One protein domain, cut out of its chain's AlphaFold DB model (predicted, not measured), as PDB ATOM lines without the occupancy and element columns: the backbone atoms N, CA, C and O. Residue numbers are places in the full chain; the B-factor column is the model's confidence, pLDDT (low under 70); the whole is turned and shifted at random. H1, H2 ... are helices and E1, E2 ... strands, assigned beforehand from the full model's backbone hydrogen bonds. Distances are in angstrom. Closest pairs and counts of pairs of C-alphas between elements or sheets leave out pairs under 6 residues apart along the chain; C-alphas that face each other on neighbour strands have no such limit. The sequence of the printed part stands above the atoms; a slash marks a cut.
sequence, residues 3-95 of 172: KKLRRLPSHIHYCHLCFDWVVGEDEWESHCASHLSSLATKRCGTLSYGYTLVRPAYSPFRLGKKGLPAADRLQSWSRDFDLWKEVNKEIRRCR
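This is residues 3 to 95 of the 172 residues of an uncharacterized protein of Rhinocladiella mackenziei CBS 650.93 (UniProt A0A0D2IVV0). Two small strand hairpins and two longer helices are arranged round short helical turns: H1 follows hairpin E1 and E2 and folds back near it, H4 lies at the other end, and H3 and H2 lie between H1 and H4. The second hairpin, E3 and E4, reaches away to another side, and residues 57 to 58 pair briefly with residues 76 to 77 where the chain leaves and returns from H2 and H3. The printed part has 93 residues, with four named helices and four named strands in the order E1 E2 H1 E3 E4 H2 H3 H4; each sheet has two antiparallel strands, and the class is mixed, helices and strands. It is only just compact, close to loose, with a radius of gyration of the C-alphas of 14.3 A and spans of 48 by 37 by 25 A.

Start at the hairpin of E1, residues 12 to 15, and E2, residues 20 to 23: they are antiparallel at 150 degrees, with N 13 and O 22 2.9 A apart, within hydrogen-bond range. Next look at H1, residues 25 to 38; its closest C-alphas to E2 are those of Trp 28 and Val 22, 5.9 A apart. H1 and H3, residues 70 to 73, touch, the closest C-alphas being those of Ala 33 and Ala 70 at 5.0 A. H3 and H2, residues 60 to 64, touch, closest at the C-alphas of Arg 73 and Leu 63, 4.7 A. H2 and H4, residues 80 to 94, only just touch, with 3 pairs of C-alphas within 8 A, made by residues 87 to 90 of H4 alone; the closest are those of Phe 61 and Val 87 at 7.3 A. H1 and H4 are apart. The other hairpin is E3, residues 47 to 49, and E4, residues 52 to 55, antiparallel at 148 degrees, with N 49 and O 52 2.9 A apart. In H1, H2 and H4 every O i to N i+4 pair is within hydrogen-bond range; H3 is too short for such a pair.

Find C-alpha 12 at (33.495, 20.998, -16.073), where E1 begins its 9.9 A; E2 covers 10.1 A. From C-alpha 25 at (33.970, 25.238, -8.975), H1 runs 20.3 A. H4 runs 20.4 A, ending at C-alpha 94 at (20.782, 8.064, 12.846).

The farthest C-alphas, those of Lys 4 and Arg 95, are 49.2 A apart. The printed part has no cut, and no link is long. Mean pLDDT of the printed part is 89.1; residue 3 alone is under 70.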
ATOM      1  N   LYS A   3      39.504  20.174 -23.605       66.75
ATOM      2  CA  LYS A   3      40.694  20.533 -24.402       66.75
ATOM      3  C   LYS A   3      40.510  21.818 -25.226       66.75
ATOM      4  O   LYS A   3      41.454  22.581 -25.382       66.75
ATOM      5  N   LYS A   4      39.289  22.088 -25.709       75.31
ATOM      6  CA  LYS A   4      38.964  23.287 -26.504       75.31
ATOM      7  C   LYS A   4      38.876  24.549 -25.636       75.31
ATOM      8  O   LYS A   4      39.166  25.633 -26.120       75.31
ATOM      9  N   LEU A   5      38.517  24.395 -24.360       72.81
ATOM     10  CA  LEU A   5      38.373  25.491 -23.395       72.81
ATOM     11  C   LEU A   5      39.646  25.751 -22.572       72.81
ATOM     12  O   LEU A   5      39.636  26.635 -21.723       72.81
ATOM     13  N   ARG A   6      40.730  24.988 -22.794       79.62
ATOM     14  CA  ARG A   6      41.961  25.017 -21.974       79.62
ATOM     15  C   ARG A   6      41.683  24.898 -20.465       79.62
ATOM     16  O   ARG A   6      42.395  25.470 -19.646       79.62
ATOM     17  N   ARG A   7      40.637  24.154 -20.093       78.00
ATOM     18  CA  ARG A   7      40.267  23.870 -18.699       78.00
ATOM     19  C   ARG A   7      40.508  22.399 -18.390       78.00
ATOM     20  O   ARG A   7      40.405  21.548 -19.277       78.00
ATOM     21  N   LEU A   8      40.803  22.102 -17.124       81.25
ATOM     22  CA  LEU A   8      40.865  20.719 -16.656       81.25
ATOM     23  C   LEU A   8      39.464  20.093 -16.743       81.25
ATOM     24  O   LEU A   8      38.486  20.777 -16.437       81.25
ATOM     25  N   PRO A   9      39.349  18.806 -17.112       80.44
ATOM     26  CA  PRO A   9      38.067  18.103 -17.117       80.44
ATOM     27  C   PRO A   9      37.337  18.155 -15.768       80.44
ATOM     28  O   PRO A   9      36.114  18.167 -15.750       80.44
ATOM     29  N   SER A  10      38.081  18.240 -14.658       82.88
ATOM     30  CA  SER A  10      37.543  18.350 -13.297       82.88
ATOM     31  C   SER A  10      36.752  19.632 -13.035       82.88
ATOM     32  O   SER A  10      35.892  19.626 -12.171       82.88
ATOM     33  N   HIS A  11      37.010  20.704 -13.790       86.31
ATOM     34  CA  HIS A  11      36.313  21.985 -13.649       86.31
ATOM     35  C   HIS A  11      35.045  22.071 -14.502       86.31
ATOM     36  O   HIS A  11      34.458  23.140 -14.611       86.31
ATOM     37  N   ILE A  12      34.660  20.999 -15.193       90.88
ATOM     38  CA  ILE A  12      33.495  20.998 -16.073       90.88
ATOM     39  C   ILE A  12      32.441  20.105 -15.440       90.88
ATOM     40  O   ILE A  12      32.600  18.886 -15.376       90.88
ATOM     41  N   HIS A  13      31.353  20.720 -14.998       91.44
ATOM     42  CA  HIS A  13      30.259  20.050 -14.314       91.44
ATOM     43  C   HIS A  13      29.011  20.060 -15.188       91.44
ATOM     44  O   HIS A  13      28.700  21.051 -15.847       91.44
ATOM     45  N   TYR A  14      28.284  18.948 -15.189       91.62
ATOM     46  CA  TYR A  14      27.005  18.840 -15.882       91.62
ATOM     47  C   TYR A  14      25.853  18.893 -14.882       91.62
ATOM     48  O   TYR A  14      25.756  18.051 -13.982       91.62
ATOM     49  N   CYS A  15      24.957  19.863 -15.051       92.12
ATOM     50  CA  CYS A  15      23.779  20.002 -14.213       92.12
ATOM     51  C   CYS A  15      22.613  19.173 -14.744       92.12
ATOM     52  O   CYS A  15      22.037  19.470 -15.786       92.12
ATOM     53  N   HIS A  16      22.162  18.196 -13.961       89.06
ATOM     54  CA  HIS A  16      20.992  17.386 -14.309       89.06
ATOM     55  C   HIS A  16      19.644  18.063 -14.003       89.06
ATOM     56  O   HIS A  16      18.597  17.481 -14.277       89.06
ATOM     57  N   LEU A  17      19.643  19.242 -13.369       89.56
ATOM     58  CA  LEU A  17      18.410  19.977 -13.054       89.56
ATOM     59  C   LEU A  17      17.994  20.907 -14.195       89.56
ATOM     60  O   LEU A  17      16.801  21.030 -14.460       89.56
ATOM     61  N   CYS A  18      18.963  21.515 -14.885       91.62
ATOM     62  CA  CYS A  18      18.727  22.393 -16.034       91.62
ATOM     63  C   CYS A  18      19.336  21.897 -17.354       91.62
ATOM     64  O   CYS A  18      19.152  22.559 -18.366       91.62
ATOM     65  N   PHE A  19      20.015  20.743 -17.355       91.12
ATOM     66  CA  PHE A  19      20.651  20.139 -18.534       91.12
ATOM     67  C   PHE A  19      21.718  21.031 -19.188       91.12
ATOM     68  O   PHE A  19      21.857  21.044 -20.410       91.12
ATOM     69  N   ASP A  20      22.479  21.760 -18.368       93.88
ATOM     70  CA  ASP A  20      23.504  22.702 -18.826       93.88
ATOM     71  C   ASP A  20      24.891  22.370 -18.259       93.88
ATOM     72  O   ASP A  20      25.023  21.694 -17.232       93.88
ATOM     73  N   TRP A  21      25.928  22.840 -18.947       92.62
ATOM     74  CA  TRP A  21      27.323  22.683 -18.556       92.62
ATOM     75  C   TRP A  21      27.815  23.938 -17.844       92.62
ATOM     76  O   TRP A  21      27.754  25.037 -18.386       92.62
ATOM     77  N   VAL A  22      28.368  23.758 -16.650       93.19
ATOM     78  CA  VAL A  22      28.936  24.834 -15.835       93.19
ATOM     79  C   VAL A  22      30.443  24.631 -15.736       93.19
ATOM     80  O   VAL A  22      30.911  23.498 -15.582       93.19
ATOM     81  N   VAL A  23      31.213  25.712 -15.862       92.50
ATOM     82  CA  VAL A  23      32.677  25.654 -15.911       92.50
ATOM     83  C   VAL A  23      33.272  26.434 -14.743       92.50
ATOM     84  O   VAL A  23      33.238  27.652 -14.726       92.50
ATOM     85  N   GLY A  24      33.914  25.734 -13.815       91.06
ATOM     86  CA  GLY A  24      34.512  26.304 -12.609       91.06
ATOM     87  C   GLY A  24      33.771  25.875 -11.345       91.06
ATOM     88  O   GLY A  24      32.556  25.687 -11.354       91.06
ATOM     89  N   GLU A  25      34.517  25.713 -10.253       90.19
ATOM     90  CA  GLU A  25      33.970  25.238  -8.975       90.19
ATOM     91  C   GLU A  25      33.082  26.295  -8.299       90.19
ATOM     92  O   GLU A  25      31.983  25.974  -7.845       90.19
ATOM     93  N   ASP A  26      33.495  27.566  -8.305       90.75
ATOM     94  CA  ASP A  26      32.720  28.666  -7.706       90.75
ATOM     95  C   ASP A  26      31.394  28.915  -8.452       90.75
ATOM     96  O   ASP A  26      30.329  29.130  -7.855       90.75
ATOM     97  N   GLU A  27      31.441  28.845  -9.786       92.81
ATOM     98  CA  GLU A  27      30.253  28.938 -10.637       92.81
ATOM     99  C   GLU A  27      29.329  27.739 -10.411       92.81
ATOM    100  O   GLU A  27      28.113  27.902 -10.333       92.81
ATOM    101  N   TRP A  28      29.886  26.538 -10.235       93.94
ATOM    102  CA  TRP A  28      29.110  25.334  -9.947       93.94
ATOM    103  C   TRP A  28      28.372  25.405  -8.608       93.94
ATOM    104  O   TRP A  28      27.191  25.052  -8.532       93.94
ATOM    105  N   GLU A  29      29.034  25.891  -7.562       94.38
ATOM    106  CA  GLU A  29      28.445  26.031  -6.233       94.38
ATOM    107  C   GLU A  29      27.297  27.054  -6.231       94.38
ATOM    108  O   GLU A  29      26.185  26.755  -5.780       94.38
ATOM    109  N   SER A  30      27.524  28.241  -6.801       94.88
ATOM    110  CA  SER A  30      26.485  29.274  -6.923       94.88
ATOM    111  C   SER A  30      25.318  28.823  -7.813       94.88
ATOM    112  O   SER A  30      24.149  29.032  -7.467       94.88
ATOM    113  N   HIS A  31      25.608  28.109  -8.905       95.06
ATOM    114  CA  HIS A  31      24.608  27.484  -9.766       95.06
ATOM    115  C   HIS A  31      23.744  26.481  -8.989       95.06
ATOM    116  O   HIS A  31      22.512  26.563  -9.006       95.06
ATOM    117  N   CYS A  32      24.366  25.570  -8.238       93.62
ATOM    118  CA  CYS A  32      23.673  24.597  -7.393       93.62
ATOM    119  C   CYS A  32      22.826  25.264  -6.298       93.62
ATOM    120  O   CYS A  32      21.723  24.798  -5.996       93.62
ATOM    121  N   ALA A  33      23.297  26.369  -5.716       94.00
ATOM    122  CA  ALA A  33      22.563  27.103  -4.691       94.00
ATOM    123  C   ALA A  33      21.241  27.677  -5.231       94.00
ATOM    124  O   ALA A  33      20.216  27.607  -4.548       94.00
ATOM    125  N   SER A  34      21.241  28.166  -6.477       94.62
ATOM    126  CA  SER A  34      20.030  28.657  -7.153       94.62
ATOM    127  C   SER A  34      18.986  27.552  -7.386       94.62
ATOM    128  O   SER A  34      17.778  27.759  -7.231       94.62
ATOM    129  N   HIS A  35      19.441  26.329  -7.666       93.19
ATOM    130  CA  HIS A  35      18.560  25.168  -7.784       93.19
ATOM    131  C   HIS A  35      18.007  24.723  -6.436       93.19
ATOM    132  O   HIS A  35      16.828  24.393  -6.326       93.19
ATOM    133  N   LEU A  36      18.828  24.725  -5.384       91.19
ATOM    134  CA  LEU A  36      18.377  24.346  -4.044       91.19
ATOM    135  C   LEU A  36      17.295  25.276  -3.492       91.19
ATOM    136  O   LEU A  36      16.407  24.797  -2.783       91.19
ATOM    137  N   SER A  37      17.363  26.574  -3.792       90.06
ATOM    138  CA  SER A  37      16.356  27.546  -3.352       90.06
ATOM    139  C   SER A  37      15.031  27.412  -4.112       90.06
ATOM    140  O   SER A  37      13.974  27.614  -3.518       90.06
ATOM    141  N   SER A  38      15.071  27.004  -5.383       89.94
ATOM    142  CA  SER A  38      13.897  26.826  -6.253       89.94
ATOM    143  C   SER A  38      13.343  25.390  -6.291       89.94
ATOM    144  O   SER A  38      12.343  25.122  -6.963       89.94
ATOM    145  N   LEU A  39      13.957  24.447  -5.565       85.50
ATOM    146  CA  LEU A  39      13.643  23.020  -5.653       85.50
ATOM    147  C   LEU A  39      12.223  22.693  -5.137       85.50
ATOM    148  O   LEU A  39      12.011  22.432  -3.951       85.50
ATOM    149  N   ALA A  40      11.249  22.625  -6.048       79.50
ATOM    150  CA  ALA A  40       9.855  22.327  -5.710       79.50
ATOM    151  C   ALA A  40       9.626  20.866  -5.281       79.50
ATOM    152  O   ALA A  40       8.799  20.580  -4.417       79.50
ATOM    153  N   THR A  41      10.357  19.916  -5.878       77.44
ATOM    154  CA  THR A  41      10.177  18.482  -5.606       77.44
ATOM    155  C   THR A  41      11.458  17.831  -5.102       77.44
ATOM    156  O   THR A  41      12.474  17.755  -5.794       77.44
ATOM    157  N   LYS A  42      11.383  17.271  -3.893       74.81
ATOM    158  CA  LYS A  42      12.462  16.493  -3.267       74.81
ATOM    159  C   LYS A  42      12.279  15.005  -3.559       74.81
ATOM    160  O   LYS A  42      12.135  14.200  -2.645       74.81
ATOM    161  N   ARG A  43      12.208  14.644  -4.846       80.06
ATOM    162  CA  ARG A  43      12.155  13.230  -5.241       80.06
ATOM    163  C   ARG A  43      13.496  12.571  -4.931       80.06
ATOM    164  O   ARG A  43      14.536  13.066  -5.366       80.06
ATOM    165  N   CYS A  44      13.440  11.469  -4.195       80.31
ATOM    166  CA  CYS A  44      14.537  10.528  -4.061       80.31
ATOM    167  C   CYS A  44      14.387   9.432  -5.124       80.31
ATOM    168  O   CYS A  44      13.269   9.025  -5.436       80.31
ATOM    169  N   GLY A  45      15.509   8.984  -5.684       88.06
ATOM    170  CA  GLY A  45      15.545   7.946  -6.714       88.06
ATOM    171  C   GLY A  45      15.807   8.458  -8.133       88.06
ATOM    172  O   GLY A  45      15.546   9.617  -8.465       88.06
ATOM    173  N   THR A  46      16.370   7.571  -8.943       93.06
ATOM    174  CA  THR A  46      16.630   7.759 -10.368       93.06
ATOM    175  C   THR A  46      15.343   7.620 -11.173       93.06
ATOM    176  O   THR A  46      14.419   6.898 -10.798       93.06
ATOM    177  N   LEU A  47      15.274   8.321 -12.302       92.06
ATOM    178  CA  LEU A  47      14.250   8.112 -13.317       92.06
ATOM    179  C   LEU A  47      14.950   7.768 -14.623       92.06
ATOM    180  O   LEU A  47      15.693   8.593 -15.158       92.06
ATOM    181  N   SER A  48      14.671   6.576 -15.139       92.44
ATOM    182  CA  SER A  48      15.202   6.111 -16.415       92.44
ATOM    183  C   SER A  48      14.066   5.805 -17.382       92.44
ATOM    184  O   SER A  48      13.041   5.248 -16.990       92.44
ATOM    185  N   TYR A  49      14.255   6.155 -18.650       93.75
ATOM    186  CA  TYR A  49      13.332   5.853 -19.741       93.75
ATOM    187  C   TYR A  49      14.121   5.248 -20.898       93.75
ATOM    188  O   TYR A  49      15.113   5.832 -21.326       93.75
ATOM    189  N   GLY A  50      13.724   4.064 -21.376       91.69
ATOM    190  CA  GLY A  50      14.418   3.388 -22.480       91.69
ATOM    191  C   GLY A  50      15.929   3.260 -22.252       91.69
ATOM    192  O   GLY A  50      16.708   3.636 -23.117       91.69
ATOM    193  N   TYR A  51      16.342   2.815 -21.058       89.38
ATOM    194  CA  TYR A  51      17.750   2.706 -20.627       89.38
ATOM    195  C   TYR A  51      18.530   4.028 -20.519       89.38
ATOM    196  O   TYR A  51      19.695   4.017 -20.131       89.38
ATOM    197  N   THR A  52      17.896   5.171 -20.780       90.75
ATOM    198  CA  THR A  52      18.510   6.495 -20.644       90.75
ATOM    199  C   THR A  52      18.174   7.095 -19.285       90.75
ATOM    200  O   THR A  52      17.009   7.103 -18.878       90.75
ATOM    201  N   LEU A  53      19.184   7.615 -18.584       91.06
ATOM    202  CA  LEU A  53      18.990   8.345 -17.334       91.06
ATOM    203  C   LEU A  53      18.346   9.704 -17.635       91.06
ATOM    204  O   LEU A  53      18.994  10.601 -18.165       91.06
ATOM    205  N   VAL A  54      17.074   9.856 -17.276       90.50
ATOM    206  CA  VAL A  54      16.330  11.118 -17.419       90.50
ATOM    207  C   VAL A  54      16.604  12.031 -16.228       90.50
ATOM    208  O   VAL A  54      16.718  13.244 -16.378       90.50
ATOM    209  N   ARG A  55      16.706  11.455 -15.025       90.56
ATOM    210  CA  ARG A  55      16.956  12.205 -13.791       90.56
ATOM    211  C   ARG A  55      17.790  11.380 -12.814       90.56
ATOM    212  O   ARG A  55      17.434  10.227 -12.560       90.56
ATOM    213  N   PRO A  56      18.829  11.963 -12.197       93.00
ATOM    214  CA  PRO A  56      19.588  11.280 -11.169       93.00
ATOM    215  C   PRO A  56      18.837  11.223  -9.837       93.00
ATOM    216  O   PRO A  56      17.939  12.016  -9.536       93.00
ATOM    217  N   ALA A  57      19.284  10.291  -9.012       93.38
ATOM    218  CA  ALA A  57      18.913  10.175  -7.619       93.38
ATOM    219  C   ALA A  57      19.592  11.261  -6.775       93.38
ATOM    220  O   ALA A  57      20.772  11.553  -6.966       93.38
ATOM    221  N   TYR A  58      18.870  11.770  -5.774       92.50
ATOM    222  CA  TYR A  58      19.408  12.637  -4.723       92.50
ATOM    223  C   TYR A  58      19.121  12.046  -3.340       92.50
ATOM    224  O   TYR A  58      18.050  11.480  -3.099       92.50
ATOM    225  N   SER A  59      20.070  12.203  -2.415       91.62
ATOM    226  CA  SER A  59      19.933  11.709  -1.042       91.62
ATOM    227  C   SER A  59      19.095  12.654  -0.179       91.62
ATOM    228  O   SER A  59      19.475  13.818  -0.022       91.62
ATOM    229  N   PRO A  60      18.013  12.170   0.468       89.25
ATOM    230  CA  PRO A  60      17.225  12.980   1.399       89.25
ATOM    231  C   PRO A  60      18.067  13.567   2.537       89.25
ATOM    232  O   PRO A  60      17.854  14.706   2.951       89.25
ATOM    233  N   PHE A  61      19.053  12.804   3.019       89.44
ATOM    234  CA  PHE A  61      19.921  13.225   4.114       89.44
ATOM    235  C   PHE A  61      20.866  14.351   3.697       89.44
ATOM    236  O   PHE A  61      21.024  15.311   4.445       89.44
ATOM    237  N   ARG A  62      21.470  14.270   2.504       90.00
ATOM    238  CA  ARG A  62      22.343  15.344   2.005       90.00
ATOM    239  C   ARG A  62      21.549  16.601   1.673       90.00
ATOM    240  O   ARG A  62      21.899  17.672   2.153       90.00
ATOM    241  N   LEU A  63      20.417  16.459   0.983       89.88
ATOM    242  CA  LEU A  63      19.519  17.579   0.684       89.88
ATOM    243  C   LEU A  63      19.078  18.333   1.950       89.88
ATOM    244  O   LEU A  63      18.967  19.561   1.935       89.88
ATOM    245  N   GLY A  64      18.837  17.613   3.050       86.88
ATOM    246  CA  GLY A  64      18.408  18.183   4.329       86.88
ATOM    247  C   GLY A  64      19.514  18.837   5.167       86.88
ATOM    248  O   GLY A  64      19.206  19.654   6.036       86.88
ATOM    249  N   LYS A  65      20.793  18.523   4.926       88.75
ATOM    250  CA  LYS A  65      21.922  19.052   5.709       88.75
ATOM    251  C   LYS A  65      22.261  20.482   5.286       88.75
ATOM    252  O   LYS A  65      22.979  20.697   4.321       88.75
ATOM    253  N   LYS A  66      21.771  21.468   6.046       86.75
ATOM    254  CA  LYS A  66      21.986  22.905   5.774       86.75
ATOM    255  C   LYS A  66      23.447  23.367   5.867       86.75
ATOM    256  O   LYS A  66      23.761  24.402   5.304       86.75
ATOM    257  N   GLY A  67      24.305  22.631   6.576       88.25
ATOM    258  CA  GLY A  67      25.722  22.978   6.748       88.25
ATOM    259  C   GLY A  67      26.648  22.473   5.639       88.25
ATOM    260  O   GLY A  67      27.852  22.646   5.756       88.25
ATOM    261  N   LEU A  68      26.113  21.804   4.614       90.19
ATOM    262  CA  LEU A  68      26.897  21.350   3.466       90.19
ATOM    263  C   LEU A  68      26.820  22.370   2.315       90.19
ATOM    264  O   LEU A  68      25.759  22.986   2.150       90.19
ATOM    265  N   PRO A  69      27.883  22.484   1.496       92.94
ATOM    266  CA  PRO A  69      27.849  23.196   0.220       92.94
ATOM    267  C   PRO A  69      26.685  22.740  -0.663       92.94
ATOM    268  O   PRO A  69      26.237  21.589  -0.599       92.94
ATOM    269  N   ALA A  70      26.171  23.635  -1.493       92.56
ATOM    270  CA  ALA A  70      25.082  23.368  -2.410       92.56
ATOM    271  C   ALA A  70      25.402  22.213  -3.366       92.56
ATOM    272  O   ALA A  70      24.552  21.333  -3.539       92.56
ATOM    273  N   ALA A  71      26.620  22.168  -3.909       92.00
ATOM    274  CA  ALA A  71      27.103  21.075  -4.744       92.00
ATOM    275  C   ALA A  71      27.042  19.725  -4.006       92.00
ATOM    276  O   ALA A  71      26.488  18.753  -4.521       92.00
ATOM    277  N   ASP A  72      27.500  19.679  -2.753       92.94
ATOM    278  CA  ASP A  72      27.487  18.466  -1.925       92.94
ATOM    279  C   ASP A  72      26.075  18.010  -1.543       92.94
ATOM    280  O   ASP A  72      25.800  16.810  -1.395       92.94
ATOM    281  N   ARG A  73      25.164  18.965  -1.339       92.75
ATOM    282  CA  ARG A  73      23.751  18.694  -1.042       92.75
ATOM    283  C   ARG A  73      23.019  18.153  -2.264       92.75
ATOM    284  O   ARG A  73      22.169  17.276  -2.105       92.75
ATOM    285  N   LEU A  74      23.367  18.656  -3.449       91.38
ATOM    286  CA  LEU A  74      22.882  18.212  -4.756       91.38
ATOM    287  C   LEU A  74      23.746  17.109  -5.377       91.38
ATOM    288  O   LEU A  74      23.658  16.879  -6.582       91.38
ATOM    289  N   GLN A  75      24.517  16.370  -4.575       91.19
ATOM    290  CA  GLN A  75      25.225  15.198  -5.074       91.19
ATOM    291  C   GLN A  75      24.246  14.266  -5.801       91.19
ATOM    292  O   GLN A  75      23.241  13.825  -5.232       91.19
ATOM    293  N   SER A  76      24.549  13.988  -7.065       91.75
ATOM    294  CA  SER A  76      23.727  13.169  -7.946       91.75
ATOM    295  C   SER A  76      24.272  11.748  -8.043       91.75
ATOM    296  O   SER A  76      25.483  11.553  -8.159       91.75
ATOM    297  N   TRP A  77      23.374  10.766  -8.077       93.50
ATOM    298  CA  TRP A  77      23.697   9.368  -8.362       93.50
ATOM    299  C   TRP A  77      22.981   8.895  -9.625       93.50
ATOM    300  O   TRP A  77      21.791   9.153  -9.808       93.50
ATOM    301  N   SER A  78      23.698   8.174 -10.485       92.50
ATOM    302  CA  SER A  78      23.154   7.599 -11.721       92.50
ATOM    303  C   SER A  78      22.411   6.281 -11.499       92.50
ATOM    304  O   SER A  78      21.611   5.884 -12.342       92.50
ATOM    305  N   ARG A  79      22.653   5.603 -10.369       92.25
ATOM    306  CA  ARG A  79      22.008   4.339  -9.999       92.25
ATOM    307  C   ARG A  79      21.436   4.423  -8.592       92.25
ATOM    308  O   ARG A  79      22.102   4.880  -7.663       92.25
ATOM    309  N   ASP A  80      20.235   3.881  -8.418       92.94
ATOM    310  CA  ASP A  80      19.600   3.809  -7.099       92.94
ATOM    311  C   ASP A  80      20.399   2.971  -6.104       92.94
ATOM    312  O   ASP A  80      20.425   3.293  -4.921       92.94
ATOM    313  N   PHE A  81      21.083   1.922  -6.564       93.00
ATOM    314  CA  PHE A  81      21.908   1.077  -5.702       93.00
ATOM    315  C   PHE A  81      22.967   1.885  -4.930       93.00
ATOM    316  O   PHE A  81      23.099   1.732  -3.712       93.00
ATOM    317  N   ASP A  82      23.667   2.790  -5.617       93.94
ATOM    318  CA  ASP A  82      24.715   3.621  -5.019       93.94
ATOM    319  C   ASP A  82      24.126   4.649  -4.046       93.94
ATOM    320  O   ASP A  82      24.648   4.841  -2.944       93.94
ATOM    321  N   LEU A  83      22.978   5.237  -4.403       93.38
ATOM    322  CA  LEU A  83      22.212   6.090  -3.495       93.38
ATOM    323  C   LEU A  83      21.837   5.323  -2.215       93.38
ATOM    324  O   LEU A  83      22.063   5.811  -1.103       93.38
ATOM    325  N   TRP A  84      21.261   4.128  -2.354       92.56
ATOM    326  CA  TRP A  84      20.779   3.331  -1.228       92.56
ATOM    327  C   TRP A  84      21.904   2.879  -0.303       92.56
ATOM    328  O   TRP A  84      21.684   2.785   0.904       92.56
ATOM    329  N   LYS A  85      23.121   2.666  -0.812       93.75
ATOM    330  CA  LYS A  85      24.301   2.398   0.023       93.75
ATOM    331  C   LYS A  85      24.571   3.548   1.000       93.75
ATOM    332  O   LYS A  85      24.727   3.304   2.199       93.75
ATOM    333  N   GLU A  86      24.557   4.791   0.520       91.75
ATOM    334  CA  GLU A  86      24.783   5.973   1.364       91.75
ATOM    335  C   GLU A  86      23.600   6.277   2.287       91.75
ATOM    336  O   GLU A  86      23.785   6.592   3.464       91.75
ATOM    337  N   VAL A  87      22.372   6.111   1.796       90.88
ATOM    338  CA  VAL A  87      21.156   6.238   2.612       90.88
ATOM    339  C   VAL A  87      21.172   5.219   3.755       90.88
ATOM    340  O   VAL A  87      20.950   5.593   4.904       90.88
ATOM    341  N   ASN A  88      21.507   3.955   3.487       91.00
ATOM    342  CA  ASN A  88      21.582   2.908   4.509       91.00
ATOM    343  C   ASN A  88      22.687   3.165   5.537       91.00
ATOM    344  O   ASN A  88      22.500   2.898   6.726       91.00
ATOM    345  N   LYS A  89      23.830   3.707   5.104       90.69
ATOM    346  CA  LYS A  89      24.911   4.127   6.005       90.69
ATOM    347  C   LYS A  89      24.423   5.191   6.987       90.69
ATOM    348  O   LYS A  89      24.700   5.088   8.181       90.69
ATOM    349  N   GLU A  90      23.658   6.166   6.508       89.00
ATOM    350  CA  GLU A  90      23.107   7.224   7.353       89.00
ATOM    351  C   GLU A  90      21.969   6.718   8.252       89.00
ATOM    352  O   GLU A  90      21.953   7.017   9.442       89.00
ATOM    353  N   ILE A  91      21.078   5.860   7.745       89.00
ATOM    354  CA  ILE A  91      20.021   5.203   8.538       89.00
ATOM    355  C   ILE A  91      20.613   4.456   9.741       89.00
ATOM    356  O   ILE A  91      20.113   4.589  10.861       89.00
ATOM    357  N   ARG A  92      21.705   3.705   9.526       87.69
ATOM    358  CA  ARG A  92      22.422   2.987  10.592       87.69
ATOM    359  C   ARG A  92      23.020   3.936  11.633       87.69
ATOM    360  O   ARG A  92      23.030   3.599  12.812       87.69
ATOM    361  N   ARG A  93      23.482   5.120  11.217       85.31
ATOM    362  CA  ARG A  93      24.030   6.157  12.112       85.31
ATOM    363  C   ARG A  93      22.946   6.883  12.905       85.31
ATOM    364  O   ARG A  93      23.106   7.103  14.098       85.31
ATOM    365  N   CYS A  94      21.839   7.237  12.260       77.69
ATOM    366  CA  CYS A  94      20.782   8.064  12.846       77.69
ATOM    367  C   CYS A  94      19.762   7.277  13.685       77.69
ATOM    368  O   CYS A  94      18.818   7.878  14.195       77.69
ATOM    369  N   ARG A  95      19.940   5.954  13.842       71.88
ATOM    370  CA  ARG A  95      19.065   5.071  14.635       71.88
ATOM    371  C   ARG A  95      17.585   5.248  14.251       71.88
ATOM    372  O   ARG A  95      16.728   5.465  15.102       71.88
TER     373      ARG A  95